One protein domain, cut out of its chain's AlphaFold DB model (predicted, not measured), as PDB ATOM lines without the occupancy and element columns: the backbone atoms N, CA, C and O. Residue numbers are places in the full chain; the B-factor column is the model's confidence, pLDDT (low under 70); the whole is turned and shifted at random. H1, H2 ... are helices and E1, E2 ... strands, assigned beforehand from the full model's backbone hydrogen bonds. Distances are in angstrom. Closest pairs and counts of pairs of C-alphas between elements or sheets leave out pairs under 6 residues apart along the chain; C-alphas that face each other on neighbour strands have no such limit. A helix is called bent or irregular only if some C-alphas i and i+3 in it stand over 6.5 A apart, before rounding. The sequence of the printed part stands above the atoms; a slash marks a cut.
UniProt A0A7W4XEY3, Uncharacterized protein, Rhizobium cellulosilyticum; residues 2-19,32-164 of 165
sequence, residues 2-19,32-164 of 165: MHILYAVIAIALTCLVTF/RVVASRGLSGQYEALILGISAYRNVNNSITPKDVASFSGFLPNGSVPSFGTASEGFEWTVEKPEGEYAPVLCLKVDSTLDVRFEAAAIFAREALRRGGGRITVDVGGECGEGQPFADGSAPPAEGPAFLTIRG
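This is residues 2 to 19 and 32 to 164 of the 165 residues of an uncharacterized protein of Rhizobium cellulosilyticum (UniProt A0A7W4XEY3). A compact body, in which the two helices H2 and H4 cover one face of a small three-stranded sheet, is accompanied by one lone helix, H1, that stands free well away from it and makes the great length of the whole. Short H3 packs on residues 48 to 53 of H2, and a stretch of 30 residues with no named element leads from H4 to the last strand. The printed part has 151 residues, with four named helices and three named strands in the order H1, H2, H3, E1, E2, H4, E3; the sheet runs E1, E2, E3, all antiparallel, and the class is mixed, helices and strands. The whole is loose, with a radius of gyration of the C-alphas of 20.7 A and spans of 84 by 33 by 28 A.

H1, residues 2 to 19, begins at C-alpha 2 at (140.500, 75.156, 88.841) and is 26.1 A long. After the cut, H2, residues 32 to 56, begins at C-alpha 32 at (132.656, 112.803, 114.386) and is 36.0 A long. H3 is residues 66 to 71, 9.8 A, and is irregular: C-alphas 67 and 70 are 7.9 A apart. E1, residues 87 to 92, and E2, residues 101 to 106, are 15.9 A each. H4, residues 112 to 127, is 22.9 A long. E3, residues 158 to 162, is 13.0 A and ends at C-alpha 162 at (139.539, 130.104, 120.719).

The sheet is strongly twisted, but only just, with C-alphas up to 4.2 A off its best plane. E1 and E2 form a hairpin, antiparallel at 153 degrees, with N 90 and O 103 at 2.8 A. E2 and E3 are antiparallel at 154 degrees, with N 160 and O 104 at 2.7 A. H2 and H4 are on the same face of the sheet, an arrangement of two layers, helices over one face of a sheet. H4 lies over E2 and E3 at a height over the sheet of 10.3 A and runs along the strands. H2 is on the sheet at a height of 9.8 A. H2 touches H4 with residues 32 to 40 alone, at a steep tilt of 56 degrees, the same way; the closest C-alphas are those of Arg 32 and Ala 116, 4.6 A. H2 and H3 touch, about perpendicular at 88 degrees, closest at the C-alphas of Gly 49 and Phe 71, 4.7 A. H1 is apart from H2 and not on the sheet. Every O i to N i+4 pair is within hydrogen-bond range in H1, H2 and H4; in H3 0 of 2 are, beside 2 of 3 O i to N i+3 pairs.

The C-alphas farthest apart, those of Met 2 and Asn 58, are 84.3 A apart. Residues 20 to 31 are not printed, and C-alphas 19 and 32 are 20.4 A apart across the cut. The links H3 to E1 and H4 to E3 are long. Mean pLDDT of the printed part is 72.4; 55 residues are under 70, among them residues 125 to 164.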
ATOM      1  N   MET A   2     140.385  74.798  87.408       60.59
ATOM      2  CA  MET A   2     140.500  75.156  88.841       60.59
ATOM      3  C   MET A   2     141.183  76.510  89.125       60.59
ATOM      4  O   MET A   2     140.739  77.236  90.005       60.59
ATOM      5  N   HIS A   3     142.210  76.906  88.362       60.22
ATOM      6  CA  HIS A   3     142.907  78.187  88.582       60.22
ATOM      7  C   HIS A   3     142.024  79.428  88.377       60.22
ATOM      8  O   HIS A   3     142.206  80.428  89.061       60.22
ATOM      9  N   ILE A   4     141.035  79.346  87.480       74.50
ATOM     10  CA  ILE A   4     140.077  80.436  87.250       74.50
ATOM     11  C   ILE A   4     139.152  80.576  88.464       74.50
ATOM     12  O   ILE A   4     138.872  81.688  88.899       74.50
ATOM     13  N   LEU A   5     138.744  79.454  89.064       76.25
ATOM     14  CA  LEU A   5     137.888  79.442  90.249       76.25
ATOM     15  C   LEU A   5     138.589  80.080  91.461       76.25
ATOM     16  O   LEU A   5     137.989  80.896  92.157       76.25
ATOM     17  N   TYR A   6     139.879  79.786  91.662       79.12
ATOM     18  CA  TYR A   6     140.680  80.421  92.716       79.12
ATOM     19  C   TYR A   6     140.867  81.925  92.498       79.12
ATOM     20  O   TYR A   6     140.773  82.690  93.457       79.12
ATOM     21  N   ALA A   7     141.072  82.365  91.253       75.81
ATOM     22  CA  ALA A   7     141.197  83.786  90.939       75.81
ATOM     23  C   ALA A   7     139.899  84.555  91.243       75.81
ATOM     24  O   ALA A   7     139.944  85.617  91.859       75.81
ATOM     25  N   VAL A   8     138.737  83.998  90.887       78.56
ATOM     26  CA  VAL A   8     137.438  84.633  91.161       78.56
ATOM     27  C   VAL A   8     137.164  84.724  92.664       78.56
ATOM     28  O   VAL A   8     136.740  85.774  93.147       78.56
ATOM     29  N   ILE A   9     137.461  83.666  93.423       81.62
ATOM     30  CA  ILE A   9     137.290  83.663  94.883       81.62
ATOM     31  C   ILE A   9     138.231  84.680  95.550       81.62
ATOM     32  O   ILE A   9     137.801  85.407  96.443       81.62
ATOM     33  N   ALA A  10     139.483  84.794  95.094       81.06
ATOM     34  CA  ALA A  10     140.450  85.753  95.632       81.06
ATOM     35  C   ALA A  10     140.046  87.219  95.383       81.06
ATOM     36  O   ALA A  10     140.206  88.066  96.268       81.06
ATOM     37  N   ILE A  11     139.475  87.520  94.211       80.69
ATOM     38  CA  ILE A  11     138.951  88.855  93.884       80.69
ATOM     39  C   ILE A  11     137.707  89.165  94.728       80.69
ATOM     40  O   ILE A  11     137.585  90.254  95.287       80.69
ATOM     41  N   ALA A  12     136.800  88.199  94.892       77.38
ATOM     42  CA  ALA A  12     135.613  88.381  95.725       77.38
ATOM     43  C   ALA A  12     135.976  88.640  97.200       77.38
ATOM     44  O   ALA A  12     135.405  89.532  97.828       77.38
ATOM     45  N   LEU A  13     136.969  87.921  97.736       80.94
ATOM     46  CA  LEU A  13     137.470  88.107  99.102       80.94
ATOM     47  C   LEU A  13     138.148  89.466  99.303       80.94
ATOM     48  O   LEU A  13     137.893  90.125 100.307       80.94
ATOM     49  N   THR A  14     138.963  89.928  98.351       77.62
ATOM     50  CA  THR A  14     139.599  91.254  98.450       77.62
ATOM     51  C   THR A  14     138.584  92.390  98.348       77.62
ATOM     52  O   THR A  14     138.682  93.352  99.112       77.62
ATOM     53  N   CYS A  15     137.552  92.265  97.509       74.50
ATOM     54  CA  CYS A  15     136.418  93.194  97.501       74.50
ATOM     55  C   CYS A  15     135.684  93.199  98.852       74.50
ATOM     56  O   CYS A  15     135.399  94.259  99.401       74.50
ATOM     57  N   LEU A  16     135.420  92.034  99.443       72.19
ATOM     58  CA  LEU A  16     134.686  91.953 100.708       72.19
ATOM     59  C   LEU A  16     135.489  92.541 101.880       72.19
ATOM     60  O   LEU A  16     134.931  93.265 102.700       72.19
ATOM     61  N   VAL A  17     136.806  92.320 101.916       72.75
ATOM     62  CA  VAL A  17     137.705  92.919 102.917       72.75
ATOM     63  C   VAL A  17     137.851  94.432 102.721       72.75
ATOM     64  O   VAL A  17     137.862  95.166 103.704       72.75
ATOM     65  N   THR A  18     137.912  94.930 101.485       65.50
ATOM     66  CA  THR A  18     138.014  96.381 101.226       65.50
ATOM     67  C   THR A  18     136.703  97.111 101.514       65.50
ATOM     68  O   THR A  18     136.711  98.096 102.246       65.50
ATOM     69  N   PHE A  19     135.559  96.617 101.036       61.00
ATOM     70  CA  PHE A  19     134.255  97.220 101.338       61.00
ATOM     71  C   PHE A  19     133.851  97.043 102.808       61.00
ATOM     72  O   PHE A  19     133.315  97.973 103.414       61.00
ATOM     73  N   ARG A  32     131.815 111.624 114.669       76.38
ATOM     74  CA  ARG A  32     132.656 112.803 114.386       76.38
ATOM     75  C   ARG A  32     131.862 113.974 113.823       76.38
ATOM     76  O   ARG A  32     132.030 115.106 114.269       76.38
ATOM     77  N   VAL A  33     130.983 113.712 112.856       79.94
ATOM     78  CA  VAL A  33     130.168 114.759 112.223       79.94
ATOM     79  C   VAL A  33     129.147 115.339 113.202       79.94
ATOM     80  O   VAL A  33     128.971 116.557 113.242       79.94
ATOM     81  N   VAL A  34     128.484 114.491 113.993       83.00
ATOM     82  CA  VAL A  34     127.521 114.936 115.011       83.00
ATOM     83  C   VAL A  34     128.223 115.765 116.080       83.00
ATOM     84  O   VAL A  34     127.760 116.863 116.376       83.00
ATOM     85  N   ALA A  35     129.359 115.294 116.597       84.75
ATOM     86  CA  ALA A  35     130.129 116.015 117.602       84.75
ATOM     87  C   ALA A  35     130.653 117.356 117.072       84.75
ATOM     88  O   ALA A  35     130.454 118.380 117.714       84.75
ATOM     89  N   SER A  36     131.217 117.396 115.863       83.94
ATOM     90  CA  SER A  36     131.697 118.645 115.256       83.94
ATOM     91  C   SER A  36     130.577 119.678 115.069       83.94
ATOM     92  O   SER A  36     130.742 120.845 115.423       83.94
ATOM     93  N   ARG A  37     129.400 119.257 114.581       85.44
ATOM     94  CA  ARG A  37     128.231 120.147 114.454       85.44
ATOM     95  C   ARG A  37     127.687 120.588 115.810       85.44
ATOM     96  O   ARG A  37     127.285 121.740 115.956       85.44
ATOM     97  N   GLY A  38     127.683 119.684 116.786       87.12
ATOM     98  CA  GLY A  38     127.309 119.978 118.163       87.12
ATOM     99  C   GLY A  38     128.208 121.042 118.787       87.12
ATOM    100  O   GLY A  38     127.702 122.018 119.336       87.12
ATOM    101  N   LEU A  39     129.527 120.913 118.613       87.50
ATOM    102  CA  LEU A  39     130.522 121.892 119.058       87.50
ATOM    103  C   LEU A  39     130.328 123.257 118.391       87.50
ATOM    104  O   LEU A  39     130.390 124.273 119.076       87.50
ATOM    105  N   SER A  40     130.015 123.303 117.090       85.69
ATOM    106  CA  SER A  40     129.639 124.560 116.426       85.69
ATOM    107  C   SER A  40     128.418 125.218 117.071       85.69
ATOM    108  O   SER A  40     128.445 126.417 117.331       85.69
ATOM    109  N   GLY A  41     127.371 124.446 117.374       86.75
ATOM    110  CA  GLY A  41     126.177 124.975 118.037       86.75
ATOM    111  C   GLY A  41     126.450 125.466 119.464       86.75
ATOM    112  O   GLY A  41     125.958 126.523 119.857       86.75
ATOM    113  N   GLN A  42     127.271 124.741 120.229       89.06
ATOM    114  CA  GLN A  42     127.716 125.177 121.556       89.06
ATOM    115  C   GLN A  42     128.509 126.478 121.482       89.06
ATOM    116  O   GLN A  42     128.236 127.402 122.242       89.06
ATOM    117  N   TYR A  43     129.453 126.565 120.545       86.12
ATOM    118  CA  TYR A  43     130.272 127.749 120.334       86.12
ATOM    119  C   TYR A  43     129.425 128.985 120.012       86.12
ATOM    120  O   TYR A  43     129.595 130.026 120.643       86.12
ATOM    121  N   GLU A  44     128.467 128.871 119.091       85.81
ATOM    122  CA  GLU A  44     127.556 129.975 118.760       85.81
ATOM    123  C   GLU A  44     126.730 130.413 119.977       85.81
ATOM    124  O   GLU A  44     126.629 131.608 120.262       85.81
ATOM    125  N   ALA A  45     126.198 129.458 120.747       87.81
ATOM    126  CA  ALA A  45     125.469 129.755 121.977       87.81
ATOM    127  C   ALA A  45     126.353 130.454 123.025       87.81
ATOM    128  O   ALA A  45     125.911 131.413 123.659       87.81
ATOM    129  N   LEU A  46     127.606 130.015 123.184       88.06
ATOM    130  CA  LEU A  46     128.575 130.600 124.111       88.06
ATOM    131  C   LEU A  46     128.958 132.024 123.704       88.06
ATOM    132  O   LEU A  46     128.927 132.916 124.545       88.06
ATOM    133  N   ILE A  47     129.248 132.272 122.424       85.25
ATOM    134  CA  ILE A  47     129.558 133.621 121.930       85.25
ATOM    135  C   ILE A  47     128.381 134.570 122.129       85.25
ATOM    136  O   ILE A  47     128.574 135.701 122.585       85.25
ATOM    137  N   LEU A  48     127.164 134.124 121.817       86.94
ATOM    138  CA  LEU A  48     125.961 134.922 122.043       86.94
ATOM    139  C   LEU A  48     125.761 135.207 123.535       86.94
ATOM    140  O   LEU A  48     125.508 136.355 123.899       86.94
ATOM    141  N   GLY A  49     125.951 134.204 124.396       87.81
ATOM    142  CA  GLY A  49     125.863 134.349 125.850       87.81
ATOM    143  C   GLY A  49     126.895 135.328 126.416       87.81
ATOM    144  O   GLY A  49     126.539 136.225 127.179       87.81
ATOM    145  N   ILE A  50     128.157 135.224 125.989       86.56
ATOM    146  CA  ILE A  50     129.240 136.144 126.375       86.56
ATOM    147  C   ILE A  50     128.933 137.564 125.894       86.56
ATOM    148  O   ILE A  50     129.092 138.525 126.647       86.56
ATOM    149  N   SER A  51     128.467 137.716 124.653       86.19
ATOM    150  CA  SER A  51     128.122 139.021 124.082       86.19
ATOM    151  C   SER A  51     126.958 139.670 124.833       86.19
ATOM    152  O   SER A  51     127.021 140.849 125.180       86.19
ATOM    153  N   ALA A  52     125.918 138.897 125.151       87.56
ATOM    154  CA  ALA A  52     124.789 139.359 125.950       87.56
ATOM    155  C   ALA A  52     125.219 139.751 127.373       87.56
ATOM    156  O   ALA A  52     124.854 140.828 127.846       87.56
ATOM    157  N   TYR A  53     126.065 138.941 128.018       89.19
ATOM    158  CA  TYR A  53     126.637 139.262 129.323       89.19
ATOM    159  C   TYR A  53     127.417 140.579 129.286       89.19
ATOM    160  O   TYR A  53     127.184 141.447 130.125       89.19
ATOM    161  N   ARG A  54     128.303 140.763 128.299       87.94
ATOM    162  CA  ARG A  54     129.085 141.999 128.131       87.94
ATOM    163  C   ARG A  54     128.175 143.209 127.938       87.94
ATOM    164  O   ARG A  54     128.408 144.238 128.563       87.94
ATOM    165  N   ASN A  55     127.122 143.082 127.136       88.81
ATOM    166  CA  ASN A  55     126.170 144.171 126.913       88.81
ATOM    167  C   ASN A  55     125.468 144.613 128.205       88.81
ATOM    168  O   ASN A  55     125.270 145.807 128.411       88.81
ATOM    169  N   VAL A  56     125.126 143.675 129.091       91.25
ATOM    170  CA  VAL A  56     124.458 143.983 130.367       91.25
ATOM    171  C   VAL A  56     125.447 144.440 131.447       91.25
ATOM    172  O   VAL A  56     125.093 145.242 132.306       91.25
ATOM    173  N   ASN A  57     126.698 143.980 131.393       88.44
ATOM    174  CA  ASN A  57     127.708 144.217 132.425       88.44
ATOM    175  C   ASN A  57     128.784 145.225 131.992       88.44
ATOM    176  O   ASN A  57     129.953 145.053 132.318       88.44
ATOM    177  N   ASN A  58     128.428 146.284 131.257       87.62
ATOM    178  CA  ASN A  58     129.360 147.359 130.863       87.62
ATOM    179  C   ASN A  58     130.636 146.861 130.158       87.62
ATOM    180  O   ASN A  58     131.743 147.312 130.440       87.62
ATOM    181  N   SER A  59     130.485 145.914 129.235       82.81
ATOM    182  CA  SER A  59     131.579 145.258 128.509       82.81
ATOM    183  C   SER A  59     132.543 144.436 129.372       82.81
ATOM    184  O   SER A  59     133.576 144.008 128.857       82.81
ATOM    185  N   ILE A  60     132.207 144.162 130.640       83.62
ATOM    186  CA  ILE A  60     132.958 143.231 131.487       83.62
ATOM    187  C   ILE A  60     132.824 141.829 130.905       83.62
ATOM    188  O   ILE A  60     131.721 141.350 130.637       83.62
ATOM    189  N   THR A  61     133.957 141.166 130.720       82.44
ATOM    190  CA  THR A  61     133.992 139.793 130.228       82.44
ATOM    191  C   THR A  61     133.802 138.808 131.385       82.44
ATOM    192  O   THR A  61     134.353 139.039 132.466       82.44
ATOM    193  N   PRO A  62     133.020 137.729 131.200       83.81
ATOM    194  CA  PRO A  62     132.798 136.754 132.259       83.81
ATOM    195  C   PRO A  62     134.095 136.041 132.646       83.81
ATOM    196  O   PRO A  62     135.001 135.882 131.829       83.81
ATOM    197  N   LYS A  63     134.168 135.617 133.910       83.06
ATOM    198  CA  LYS A  63     135.324 134.901 134.466       83.06
ATOM    199  C   LYS A  63     135.291 133.401 134.186       83.06
ATOM    200  O   LYS A  63     136.329 132.763 134.232       83.06
ATOM    201  N   ASP A  64     134.104 132.862 133.951       84.88
ATOM    202  CA  ASP A  64     133.827 131.438 133.823       84.88
ATOM    203  C   ASP A  64     132.456 131.243 133.151       84.88
ATOM    204  O   ASP A  64     131.679 132.194 133.014       84.88
ATOM    205  N   VAL A  65     132.134 130.012 132.746       86.06
ATOM    206  CA  VAL A  65     130.854 129.704 132.083       86.06
ATOM    207  C   VAL A  65     129.647 129.898 133.005       86.06
ATOM    208  O   VAL A  65     128.590 130.339 132.546       86.06
ATOM    209  N   ALA A  66     129.785 129.658 134.313       87.81
ATOM    210  CA  ALA A  66     128.674 129.838 135.242       87.81
ATOM    211  C   ALA A  66     128.302 131.322 135.393       87.81
ATOM    212  O   ALA A  66     127.111 131.633 135.486       87.81
ATOM    213  N   SER A  67     129.274 132.240 135.307       86.38
ATOM    214  CA  SER A  67     129.043 133.695 135.360       86.38
ATOM    215  C   SER A  67     128.038 134.213 134.321       86.38
ATOM    216  O   SER A  67     127.329 135.178 134.600       86.38
ATOM    217  N   PHE A  68     127.956 133.601 133.135       88.50
ATOM    218  CA  PHE A  68     127.020 134.010 132.075       88.50
ATOM    219  C   PHE A  68     125.988 132.939 131.716       88.50
ATOM    220  O   PHE A  68     125.273 133.080 130.725       88.50
ATOM    221  N   SER A  69     125.858 131.906 132.548       89.19
ATOM    222  CA  SER A  69     124.895 130.815 132.375       89.19
ATOM    223  C   SER A  69     123.465 131.310 132.137       89.19
ATOM    224  O   SER A  69     122.793 130.807 131.247       89.19
ATOM    225  N   GLY A  70     123.023 132.364 132.832       88.81
ATOM    226  CA  GLY A  70     121.699 132.977 132.640       88.81
ATOM    227  C   GLY A  70     121.442 133.572 131.246       88.81
ATOM    228  O   GLY A  70     120.294 133.837 130.903       88.81
ATOM    229  N   PHE A  71     122.489 133.760 130.439       88.19
ATOM    230  CA  PHE A  71     122.406 134.206 129.046       88.19
ATOM    231  C   PHE A  71     122.506 133.049 128.042       88.19
ATOM    232  O   PHE A  71     122.416 133.277 126.836       88.19
ATOM    233  N   LEU A  72     122.690 131.816 128.520       90.38
ATOM    234  CA  LEU A  72     122.699 130.616 127.694       90.38
ATOM    235  C   LEU A  72     121.287 130.038 127.528       90.38
ATOM    236  O   LEU A  72     120.449 130.157 128.430       90.38
ATOM    237  N   PRO A  73     121.020 129.338 126.410       83.44
ATOM    238  CA  PRO A  73     119.794 128.568 126.252       83.44
ATOM    239  C   PRO A  73     119.648 127.567 127.406       83.44
ATOM    240  O   PRO A  73     120.527 126.741 127.631       83.44
ATOM    241  N   ASN A  74     118.540 127.635 128.146       84.81
ATOM    242  CA  ASN A  74     118.274 126.781 129.314       84.81
ATOM    243  C   ASN A  74     119.304 126.891 130.455       84.81
ATOM    244  O   ASN A  74     119.431 125.963 131.254       84.81
ATOM    245  N   GLY A  75     120.050 127.996 130.554       83.38
ATOM    246  CA  GLY A  75     120.950 128.220 131.686       83.38
ATOM    247  C   GLY A  75     122.243 127.395 131.660       83.38
ATOM    248  O   GLY A  75     122.943 127.336 132.665       83.38
ATOM    249  N   SER A  76     122.550 126.698 130.564       87.50
ATOM    250  CA  SER A  76     123.699 125.789 130.475       87.50
ATOM    251  C   SER A  76     124.212 125.666 129.041       87.50
ATOM    252  O   SER A  76     123.543 126.068 128.089       87.50
ATOM    253  N   VAL A  77     125.422 125.126 128.875       87.56
ATOM    254  CA  VAL A  77     125.967 124.847 127.542       87.56
ATOM    255  C   VAL A  77     125.116 123.754 126.881       87.56
ATOM    256  O   VAL A  77     124.960 122.684 127.472       87.56
ATOM    257  N   PRO A  78     124.558 123.980 125.675       86.75
ATOM    258  CA  PRO A  78     123.680 123.006 125.034       86.75
ATOM    259  C   PRO A  78     124.364 121.648 124.840       86.75
ATOM    260  O   PRO A  78     125.412 121.562 124.207       86.75
ATOM    261  N   SER A  79     123.771 120.565 125.341       85.56
ATOM    262  CA  SER A  79     124.248 119.205 125.059       85.56
ATOM    263  C   SER A  79     123.732 118.722 123.700       85.56
ATOM    264  O   SER A  79     122.614 119.037 123.296       85.56
ATOM    265  N   PHE A  80     124.533 117.913 123.009       83.62
ATOM    266  CA  PHE A  80     124.164 117.240 121.760       83.62
ATOM    267  C   PHE A  80     124.130 115.708 121.923       83.62
ATOM    268  O   PHE A  80     124.478 114.953 121.015       83.62
ATOM    269  N   GLY A  81     123.690 115.245 123.098       80.12
ATOM    270  CA  GLY A  81     123.564 113.827 123.444       80.12
ATOM    271  C   GLY A  81     124.852 113.237 124.023       80.12
ATOM    272  O   GLY A  81     125.736 113.967 124.463       80.12
ATOM    273  N   THR A  82     124.986 111.911 123.997       76.69
ATOM    274  CA  THR A  82     126.153 111.186 124.553       76.69
ATOM    275  C   THR A  82     127.476 111.552 123.878       76.69
ATOM    276  O   THR A  82     128.545 111.427 124.467       76.69
ATOM    277  N   ALA A  83     127.422 112.067 122.648       72.12
ATOM    278  CA  ALA A  83     128.594 112.580 121.949       72.12
ATOM    279  C   ALA A  83     129.176 113.848 122.599       72.12
ATOM    280  O   ALA A  83     130.311 114.189 122.293       72.12
ATOM    281  N   SER A  84     128.421 114.541 123.466       74.44
ATOM    282  CA  SER A  84     128.902 115.721 124.201       74.44
ATOM    283  C   SER A  84     129.704 115.381 125.459       74.44
ATOM    284  O   SER A  84     130.385 116.250 125.997       74.44
ATOM    285  N   GLU A  85     129.645 114.129 125.921       77.44
ATOM    286  CA  GLU A  85     130.462 113.663 127.039       77.44
ATOM    287  C   GLU A  85     131.947 113.774 126.664       77.44
ATOM    288  O   GLU A  85     132.334 113.421 125.552       77.44
ATOM    289  N   GLY A  86     132.778 114.283 127.572       76.94
ATOM    290  CA  GLY A  86     134.213 114.480 127.345       76.94
ATOM    291  C   GLY A  86     134.606 115.771 126.621       76.94
ATOM    292  O   GLY A  86     135.771 115.926 126.252       76.94
ATOM    293  N   PHE A  87     133.651 116.688 126.434       84.12
ATOM    294  CA  PHE A  87     133.898 118.073 126.044       84.12
ATOM    295  C   PHE A  87     133.545 119.016 127.193       84.12
ATOM    296  O   PHE A  87     132.424 118.992 127.703       84.12
ATOM    297  N   GLU A  88     134.476 119.886 127.563       86.12
ATOM    298  CA  GLU A  88     134.284 120.861 128.634       86.12
ATOM    299  C   GLU A  88     134.685 122.253 128.144       86.12
ATOM    300  O   GLU A  88     135.795 122.448 127.656       86.12
ATOM    301  N   TRP A  89     133.778 123.227 128.256       86.69
ATOM    302  CA  TRP A  89     134.065 124.615 127.896       86.69
ATOM    303  C   TRP A  89     134.450 125.422 129.133       86.69
ATOM    304  O   TRP A  89     133.708 125.448 130.115       86.69
ATOM    305  N   THR A  90     135.564 126.142 129.057       84.19
ATOM    306  CA  THR A  90     136.038 127.067 130.086       84.19
ATOM    307  C   THR A  90     136.290 128.445 129.486       84.19
ATOM    308  O   THR A  90     136.501 128.597 128.284       84.19
ATOM    309  N   VAL A  91     136.224 129.480 130.320       83.31
ATOM    310  CA  VAL A  91     136.686 130.823 129.962       83.31
ATOM    311  C   VAL A  91     137.870 131.107 130.856       83.31
ATOM    312  O   VAL A  91     137.740 131.028 132.072       83.31
ATOM    313  N   GLU A  92     139.008 131.427 130.261       80.00
ATOM    314  CA  GLU A  92     140.212 131.738 131.019       80.00
ATOM    315  C   GLU A  92     140.805 133.048 130.546       80.00
ATOM    316  O   GLU A  92     140.591 133.499 129.422       80.00
ATOM    317  N   LYS A  93     141.545 133.697 131.435       73.94
ATOM    318  CA  LYS A  93     142.308 134.886 131.096       73.94
ATOM    319  C   LYS A  93     143.788 134.536 131.233       73.94
ATOM    320  O   LYS A  93     144.284 134.612 132.358       73.94
ATOM    321  N   PRO A  94     144.467 134.151 130.139       68.88
ATOM    322  CA  PRO A  94     145.875 133.800 130.203       68.88
ATOM    323  C   PRO A  94     146.696 134.990 130.702       68.88
ATOM    324  O   PRO A  94     146.377 136.160 130.439       68.88
ATOM    325  N   GLU A  95     147.732 134.689 131.481       64.88
ATOM    326  CA  GLU A  95     148.606 135.703 132.057       64.88
ATOM    327  C   GLU A  95     149.280 136.510 130.937       64.88
ATOM    328  O   GLU A  95     149.833 135.963 129.987       64.88
ATOM    329  N   GLY A  96     149.192 137.839 131.012       64.44
ATOM    330  CA  GLY A  96     149.729 138.729 129.977       64.44
ATOM    331  C   GLY A  96     148.775 139.055 128.821       64.44
ATOM    332  O   GLY A  96     149.099 139.935 128.022       64.44
ATOM    333  N   GLU A  97     147.580 138.454 128.751       65.44
ATOM    334  CA  GLU A  97     146.572 138.827 127.749       65.44
ATOM    335  C   GLU A  97     145.511 139.800 128.270       65.44
ATOM    336  O   GLU A  97     145.024 139.744 129.405       65.44
ATOM    337  N   TYR A  98     145.123 140.725 127.390       62.47
ATOM    338  CA  TYR A  98     144.099 141.726 127.680       62.47
ATOM    339  C   TYR A  98     142.675 141.173 127.562       62.47
ATOM    340  O   TYR A  98     141.775 141.678 128.236       62.47
ATOM    341  N   ALA A  99     142.469 140.147 126.736       66.25
ATOM    342  CA  ALA A  99     141.169 139.542 126.486       66.25
ATOM    343  C   ALA A  99     141.151 138.109 127.033       66.25
ATOM    344  O   ALA A  99     142.144 137.401 126.882       66.25
ATOM    345  N   PRO A 100     140.055 137.668 127.667       69.94
ATOM    346  CA  PRO A 100     139.903 136.263 127.988       69.94
ATOM    347  C   PRO A 100     139.657 135.453 126.718       69.94
ATOM    348  O   PRO A 100     139.200 135.964 125.693       69.94
ATOM    349  N   VAL A 101     139.954 134.172 126.823       76.94
ATOM    350  CA  VAL A 101     139.867 133.182 125.766       76.94
ATOM    351  C   VAL A 101     138.828 132.138 126.161       76.94
ATOM    352  O   VAL A 101     138.653 131.832 127.341       76.94
ATOM    353  N   LEU A 102     138.106 131.614 125.176       79.38
ATOM    354  CA  LEU A 102     137.204 130.488 125.388       79.38
ATOM    355  C   LEU A 102     137.971 129.221 125.042       79.38
ATOM    356  O   LEU A 102     138.549 129.131 123.964       79.38
ATOM    357  N   CYS A 103     137.977 128.256 125.943       80.25
ATOM    358  CA  CYS A 103     138.702 127.012 125.787       80.25
ATOM    359  C   CYS A 103     137.750 125.833 125.790       80.25
ATOM    360  O   CYS A 103     136.814 125.775 126.576       80.25
ATOM    361  N   LEU A 104     137.999 124.895 124.889       83.06
ATOM    362  CA  LEU A 104     137.347 123.603 124.819       83.06
ATOM    363  C   LEU A 104     138.370 122.548 125.222       83.06
ATOM    364  O   LEU A 104     139.310 122.272 124.485       83.06
ATOM    365  N   LYS A 105     138.181 121.937 126.377       82.31
ATOM    366  CA  LYS A 105     138.955 120.789 126.818       82.31
ATOM    367  C   LYS A 105     138.334 119.506 126.272       82.31
ATOM    368  O   LYS A 105     137.114 119.333 126.295       82.31
ATOM    369  N   VAL A 106     139.196 118.620 125.787       78.00
ATOM    370  CA  VAL A 106     138.862 117.276 125.318       78.00
ATOM    371  C   VAL A 106     139.616 116.270 126.180       78.00
ATOM    372  O   VAL A 106     140.839 116.356 126.301       78.00
ATOM    373  N   ASP A 107     138.893 115.315 126.764       71.56
ATOM    374  CA  ASP A 107     139.439 114.384 127.766       71.56
ATOM    375  C   ASP A 107     140.592 113.499 127.260       71.56
ATOM    376  O   ASP A 107     141.425 113.064 128.054       71.56
ATOM    377  N   SER A 108     140.668 113.216 125.955       67.12
ATOM    378  CA  SER A 108     141.722 112.371 125.380       67.12
ATOM    379  C   SER A 108     142.033 112.732 123.929       67.12
ATOM    380  O   SER A 108     141.123 112.859 123.109       67.12
ATOM    381  N   THR A 109     143.325 112.830 123.594       60.31
ATOM    382  CA  THR A 109     143.839 113.012 122.221       60.31
ATOM    383  C   THR A 109     143.702 111.772 121.337       60.31
ATOM    384  O   THR A 109     143.784 111.884 120.116       60.31
ATOM    385  N   LEU A 110     143.483 110.597 121.933       57.25
ATOM    386  CA  LEU A 110     143.334 109.313 121.234       57.25
ATOM    387  C   LEU A 110     141.867 108.970 120.919       57.25
ATOM    388  O   LEU A 110     141.583 107.908 120.368       57.25
ATOM    389  N   ASP A 111     140.933 109.848 121.288       68.50
ATOM    390  CA  ASP A 111     139.496 109.649 121.112       68.50
ATOM    391  C   ASP A 111     139.010 110.233 119.770       68.50
ATOM    392  O   ASP A 111     139.449 111.288 119.314       68.50
ATOM    393  N   VAL A 112     138.021 109.579 119.163       70.50
ATOM    394  CA  VAL A 112     137.219 110.066 118.028       70.50
ATOM    395  C   VAL A 112     136.691 111.496 118.266       70.50
ATOM    396  O   VAL A 112     136.530 112.283 117.328       70.50
ATOM    397  N   ARG A 113     136.453 111.859 119.530       73.25
ATOM    398  CA  ARG A 113     136.070 113.205 119.985       73.25
ATOM    399  C   ARG A 113     137.132 114.266 119.693       73.25
ATOM    400  O   ARG A 113     136.779 115.384 119.314       73.25
ATOM    401  N   PHE A 114     138.414 113.923 119.792       74.12
ATOM    402  CA  PHE A 114     139.502 114.835 119.448       74.12
ATOM    403  C   PHE A 114     139.481 115.187 117.957       74.12
ATOM    404  O   PHE A 114     139.560 116.358 117.584       74.12
ATOM    405  N   GLU A 115     139.274 114.195 117.089       75.56
ATOM    406  CA  GLU A 115     139.134 114.445 115.653       75.56
ATOM    407  C   GLU A 115     137.917 115.325 115.336       75.56
ATOM    408  O   GLU A 115     137.987 116.192 114.463       75.56
ATOM    409  N   ALA A 116     136.809 115.151 116.060       78.44
ATOM    410  CA  ALA A 116     135.633 116.006 115.918       78.44
ATOM    411  C   ALA A 116     135.920 117.466 116.313       78.44
ATOM    412  O   ALA A 116     135.521 118.384 115.589       78.44
ATOM    413  N   ALA A 117     136.643 117.674 117.420       77.25
ATOM    414  CA  ALA A 117     137.103 118.992 117.847       77.25
ATOM    415  C   ALA A 117     138.043 119.617 116.811       77.25
ATOM    416  O   ALA A 117     137.858 120.777 116.456       77.25
ATOM    417  N   ALA A 118     138.972 118.843 116.240       75.38
ATOM    418  CA  ALA A 118     139.866 119.311 115.183       75.38
ATOM    419  C   ALA A 118     139.111 119.714 113.903       75.38
ATOM    420  O   ALA A 118     139.429 120.736 113.293       75.38
ATOM    421  N   ILE A 119     138.089 118.950 113.490       78.25
ATOM    422  CA  ILE A 119     137.229 119.309 112.349       78.25
ATOM    423  C   ILE A 119     136.490 120.619 112.634       78.25
ATOM    424  O   ILE A 119     136.495 121.515 111.789       78.25
ATOM    425  N   PHE A 120     135.892 120.745 113.822       81.62
ATOM    426  CA  PHE A 120     135.250 121.984 114.260       81.62
ATOM    427  C   PHE A 120     136.229 123.166 114.222       81.62
ATOM    428  O   PHE A 120     135.904 124.201 113.649       81.62
ATOM    429  N   ALA A 121     137.440 122.994 114.751       75.62
ATOM    430  CA  ALA A 121     138.474 124.021 114.777       75.62
ATOM    431  C   ALA A 121     138.821 124.534 113.377       75.62
ATOM    432  O   ALA A 121     138.841 125.738 113.125       75.62
ATOM    433  N   ARG A 122     139.053 123.607 112.441       73.50
ATOM    434  CA  ARG A 122     139.359 123.930 111.041       73.50
ATOM    435  C   ARG A 122     138.203 124.655 110.368       73.50
ATOM    436  O   ARG A 122     138.424 125.591 109.604       73.50
ATOM    437  N   GLU A 123     136.976 124.231 110.641       75.88
ATOM    438  CA  GLU A 123     135.783 124.873 110.099       75.88
ATOM    439  C   GLU A 123     135.589 126.281 110.684       75.88
ATOM    440  O   GLU A 123     135.284 127.216 109.945       75.88
ATOM    441  N   ALA A 124     135.841 126.467 111.981       70.12
ATOM    442  CA  ALA A 124     135.804 127.769 112.642       70.12
ATOM    443  C   ALA A 124     136.860 128.729 112.065       70.12
ATOM    444  O   ALA A 124     136.530 129.865 111.722       70.12
ATOM    445  N   LEU A 125     138.093 128.249 111.857       67.06
ATOM    446  CA  LEU A 125     139.168 128.988 111.182       67.06
ATOM    447  C   LEU A 125     138.786 129.392 109.752       67.06
ATOM    448  O   LEU A 125     139.050 130.514 109.332       67.06
ATOM    449  N   ARG A 126     138.140 128.493 108.998       69.06
ATOM    450  CA  ARG A 126     137.692 128.777 107.625       69.06
ATOM    451  C   ARG A 126     136.562 129.798 107.560       69.06
ATOM    452  O   ARG A 126     136.511 130.574 106.610       69.06
ATOM    453  N   ARG A 127     135.652 129.788 108.535       65.44
ATOM    454  CA  ARG A 127     134.511 130.715 108.597       65.44
ATOM    455  C   ARG A 127     134.900 132.108 109.092       65.44
ATOM    456  O   ARG A 127     134.244 133.079 108.725       65.44
ATOM    457  N   GLY A 128     135.939 132.215 109.919       53.03
ATOM    458  CA  GLY A 128     136.332 133.458 110.575       53.03
ATOM    459  C   GLY A 128     137.616 134.069 110.020       53.03
ATOM    460  O   GLY A 128     138.707 133.711 110.446       53.03
ATOM    461  N   GLY A 129     137.497 135.114 109.195       43.00
ATOM    462  CA  GLY A 129     138.590 136.049 108.869       43.00
ATOM    463  C   GLY A 129     139.040 136.936 110.047       43.00
ATOM    464  O   GLY A 129     139.493 138.058 109.839       43.00
ATOM    465  N   GLY A 130     138.887 136.467 111.287       43.31
ATOM    466  CA  GLY A 130     139.161 137.205 112.513       43.31
ATOM    467  C   GLY A 130     139.650 136.269 113.611       43.31
ATOM    468  O   GLY A 130     138.860 135.526 114.171       43.31
ATOM    469  N   ARG A 131     140.962 136.328 113.875       49.53
ATOM    470  CA  ARG A 131     141.724 135.967 115.092       49.53
ATOM    471  C   ARG A 131     141.397 134.707 115.913       49.53
ATOM    472  O   ARG A 131     142.073 134.531 116.920       49.53
ATOM    473  N   ILE A 132     140.519 133.806 115.472       49.34
ATOM    474  CA  ILE A 132     140.354 132.469 116.062       49.34
ATOM    475  C   ILE A 132     141.714 131.779 116.020       49.34
ATOM    476  O   ILE A 132     142.202 131.399 114.964       49.34
ATOM    477  N   THR A 133     142.367 131.695 117.173       52.81
ATOM    478  CA  THR A 133     143.617 130.953 117.331       52.81
ATOM    479  C   THR A 133     143.232 129.653 117.991       52.81
ATOM    480  O   THR A 133     142.897 129.681 119.168       52.81
ATOM    481  N   VAL A 134     143.184 128.581 117.201       51.88
ATOM    482  CA  VAL A 134     142.971 127.221 117.694       51.88
ATOM    483  C   VAL A 134     144.278 126.759 118.285       51.88
ATOM    484  O   VAL A 134     145.262 126.704 117.562       51.88
ATOM    485  N   ASP A 135     144.278 126.428 119.557       56.25
ATOM    486  CA  ASP A 135     145.413 125.796 120.219       56.25
ATOM    487  C   ASP A 135     145.155 124.297 120.386       56.25
ATOM    488  O   ASP A 135     143.997 123.902 120.349       56.25
ATOM    489  N   VAL A 136     146.167 123.444 120.499       53.88
ATOM    490  CA  VAL A 136     145.974 122.027 120.840       53.88
ATOM    491  C   VAL A 136     147.084 121.556 121.774       53.88
ATOM    492  O   VAL A 136     148.219 121.338 121.354       53.88
ATOM    493  N   GLY A 137     146.696 121.266 123.018       52.16
ATOM    494  CA  GLY A 137     147.567 120.687 124.047       52.16
ATOM    495  C   GLY A 137     148.101 121.721 125.039       52.16
ATOM    496  O   GLY A 137     148.141 122.906 124.740       52.16
ATOM    497  N   GLY A 138     148.505 121.265 126.228       59.44
ATOM    498  CA  GLY A 138     148.993 122.148 127.298       59.44
ATOM    499  C   GLY A 138     147.870 122.717 128.167       59.44
ATOM    500  O   GLY A 138     146.850 122.060 128.334       59.44
ATOM    501  N   GLU A 139     148.065 123.901 128.745       62.94
ATOM    502  CA  GLU A 139     147.037 124.642 129.487       62.94
ATOM    503  C   GLU A 139     146.333 125.652 128.565       62.94
ATOM    504  O   GLU A 139     146.865 126.076 127.534       62.94
ATOM    505  N   CYS A 140     145.099 126.022 128.902       66.12
ATOM    506  CA  CYS A 140     144.299 126.939 128.099       66.12
ATOM    507  C   CYS A 140     145.006 128.300 127.937       66.12
ATOM    508  O   CYS A 140     145.246 129.029 128.894       66.12
ATOM    509  N   GLY A 141     145.315 128.666 126.688       58.78
ATOM    510  CA  GLY A 141     145.981 129.927 126.359       58.78
ATOM    511  C   GLY A 141     147.512 129.874 126.287       58.78
ATOM    512  O   GLY A 141     148.084 130.875 125.856       58.78
ATOM    513  N   GLU A 142     148.156 128.749 126.618       58.41
ATOM    514  CA  GLU A 142     149.621 128.582 126.552       58.41
ATOM    515  C   GLU A 142     150.134 127.730 125.384       58.41
ATOM    516  O   GLU A 142     151.343 127.686 125.134       58.41
ATOM    517  N   GLY A 143     149.268 127.002 124.693       51.62
ATOM    518  CA  GLY A 143     149.720 126.049 123.692       51.62
ATOM    519  C   GLY A 143     150.130 126.683 122.347       51.62
ATOM    520  O   GLY A 143     150.263 127.899 122.159       51.62
ATOM    521  N   GLN A 144     150.414 125.806 121.385       46.28
ATOM    522  CA  GLN A 144     150.825 126.198 120.044       46.28
ATOM    523  C   GLN A 144     149.627 126.271 119.086       46.28
ATOM    524  O   GLN A 144     148.837 125.328 119.008       46.28
ATOM    525  N   PRO A 145     149.525 127.337 118.267       49.72
ATOM    526  CA  PRO A 145     148.470 127.442 117.271       49.72
ATOM    527  C   PRO A 145     148.487 126.227 116.340       49.72
ATOM    528  O   PRO A 145     149.534 125.855 115.805       49.72
ATOM    529  N   PHE A 146     147.315 125.636 116.121       43.97
ATOM    530  CA  PHE A 146     147.095 124.513 115.229       43.97
ATOM    531  C   PHE A 146     147.466 124.931 113.806       43.97
ATOM    532  O   PHE A 146     146.698 125.592 113.102       43.97
ATOM    533  N   ALA A 147     148.676 124.570 113.387       42.44
ATOM    534  CA  ALA A 147     149.092 124.696 112.005       42.44
ATOM    535  C   ALA A 147     148.374 123.608 111.199       42.44
ATOM    536  O   ALA A 147     148.240 122.471 111.649       42.44
ATOM    537  N   ASP A 148     147.887 123.949 110.008       39.12
ATOM    538  CA  ASP A 148     147.188 123.002 109.140       39.12
ATOM    539  C   ASP A 148     148.090 121.766 108.903       39.12
ATOM    540  O   ASP A 148     149.100 121.843 108.205       39.12
ATOM    541  N   GLY A 149     147.780 120.640 109.563       39.00
ATOM    542  CA  GLY A 149     148.569 119.402 109.495       39.00
ATOM    543  C   GLY A 149     149.460 119.055 110.699       39.00
ATOM    544  O   GLY A 149     150.132 118.026 110.635       39.00
ATOM    545  N   SER A 150     149.469 119.820 111.798       42.84
ATOM    546  CA  SER A 150     150.172 119.407 113.025       42.84
ATOM    547  C   SER A 150     149.458 118.232 113.707       42.84
ATOM    548  O   SER A 150     148.259 118.294 113.985       42.84
ATOM    549  N   ALA A 151     150.197 117.146 113.954       40.25
ATOM    550  CA  ALA A 151     149.718 116.007 114.731       40.25
ATOM    551  C   ALA A 151     149.490 116.423 116.197       40.25
ATOM    552  O   ALA A 151     150.262 117.239 116.707       40.25
ATOM    553  N   PRO A 152     148.457 115.893 116.878       48.03
ATOM    554  CA  PRO A 152     148.260 116.157 118.299       48.03
ATOM    555  C   PRO A 152     149.467 115.698 119.133       48.03
ATOM    556  O   PRO A 152     150.179 114.775 118.720       48.03
ATOM    557  N   PRO A 153     149.694 116.301 120.314       47.22
ATOM    558  CA  PRO A 153     150.672 115.789 121.266       47.22
ATOM    559  C   PRO A 153     150.337 114.344 121.660       47.22
ATOM    560  O   PRO A 153     149.170 113.947 121.713       47.22
ATOM    561  N   ALA A 154     151.386 113.555 121.906       44.06
ATOM    562  CA  ALA A 154     151.307 112.098 121.959       44.06
ATOM    563  C   ALA A 154     150.401 111.553 123.078       44.06
ATOM    564  O   ALA A 154     149.811 110.497 122.880       44.06
ATOM    565  N   GLU A 155     150.245 112.258 124.206       48.62
ATOM    566  CA  GLU A 155     149.397 111.840 125.335       48.62
ATOM    567  C   GLU A 155     148.928 113.057 126.164       48.62
ATOM    568  O   GLU A 155     149.695 114.002 126.359       48.62
ATOM    569  N   GLY A 156     147.688 113.021 126.675       48.59
ATOM    570  CA  GLY A 156     147.136 114.006 127.621       48.59
ATOM    571  C   GLY A 156     145.817 114.663 127.177       48.59
ATOM    572  O   GLY A 156     145.384 114.462 126.041       48.59
ATOM    573  N   PRO A 157     145.150 115.433 128.061       51.22
ATOM    574  CA  PRO A 157     144.007 116.251 127.670       51.22
ATOM    575  C   PRO A 157     144.448 117.296 126.640       51.22
ATOM    576  O   PRO A 157     145.496 117.929 126.783       51.22
ATOM    577  N   ALA A 158     143.640 117.482 125.601       56.69
ATOM    578  CA  ALA A 158     143.874 118.523 124.611       56.69
ATOM    579  C   ALA A 158     142.969 119.716 124.889       56.69
ATOM    580  O   ALA A 158     141.757 119.565 125.038       56.69
ATOM    581  N   PHE A 159     143.559 120.906 124.906       57.81
ATOM    582  CA  PHE A 159     142.820 122.155 125.004       57.81
ATOM    583  C   PHE A 159     142.774 122.815 123.648       57.81
ATOM    584  O   PHE A 159     143.811 123.018 123.030       57.81
ATOM    585  N   LEU A 160     141.566 123.149 123.222       62.78
ATOM    586  CA  LEU A 160     141.270 123.959 122.067       62.78
ATOM    587  C   LEU A 160     140.938 125.367 122.523       62.78
ATOM    588  O   LEU A 160     139.820 125.654 122.936       62.78
ATOM    589  N   THR A 161     141.926 126.252 122.483       62.97
ATOM    590  CA  THR A 161     141.687 127.672 122.739       62.97
ATOM    591  C   THR A 161     141.022 128.298 121.521       62.97
ATOM    592  O   THR A 161     141.299 127.920 120.392       62.97
ATOM    593  N   ILE A 162     140.115 129.240 121.739       60.03
ATOM    594  CA  ILE A 162     139.539 130.104 120.719       60.03
ATOM    595  C   ILE A 162     139.702 131.532 121.213       60.03
ATOM    596  O   ILE A 162     139.092 131.963 122.195       60.03
ATOM    597  N   ARG A 163     140.557 132.271 120.511       55.75
ATOM    598  CA  ARG A 163     140.778 133.700 120.742       55.75
ATOM    599  C   ARG A 163     139.891 134.490 119.792       55.75
ATOM    600  O   ARG A 163     139.972 134.303 118.589       55.75
ATOM    601  N   GLY A 164     139.030 135.364 120.291       48.97
ATOM    602  CA  GLY A 164     138.189 136.168 119.404       48.97
ATOM    603  C   GLY A 164     136.919 136.640 120.077       48.97
ATOM    604  O   GLY A 164     135.879 136.012 119.915       48.97
TER     605      GLY A 164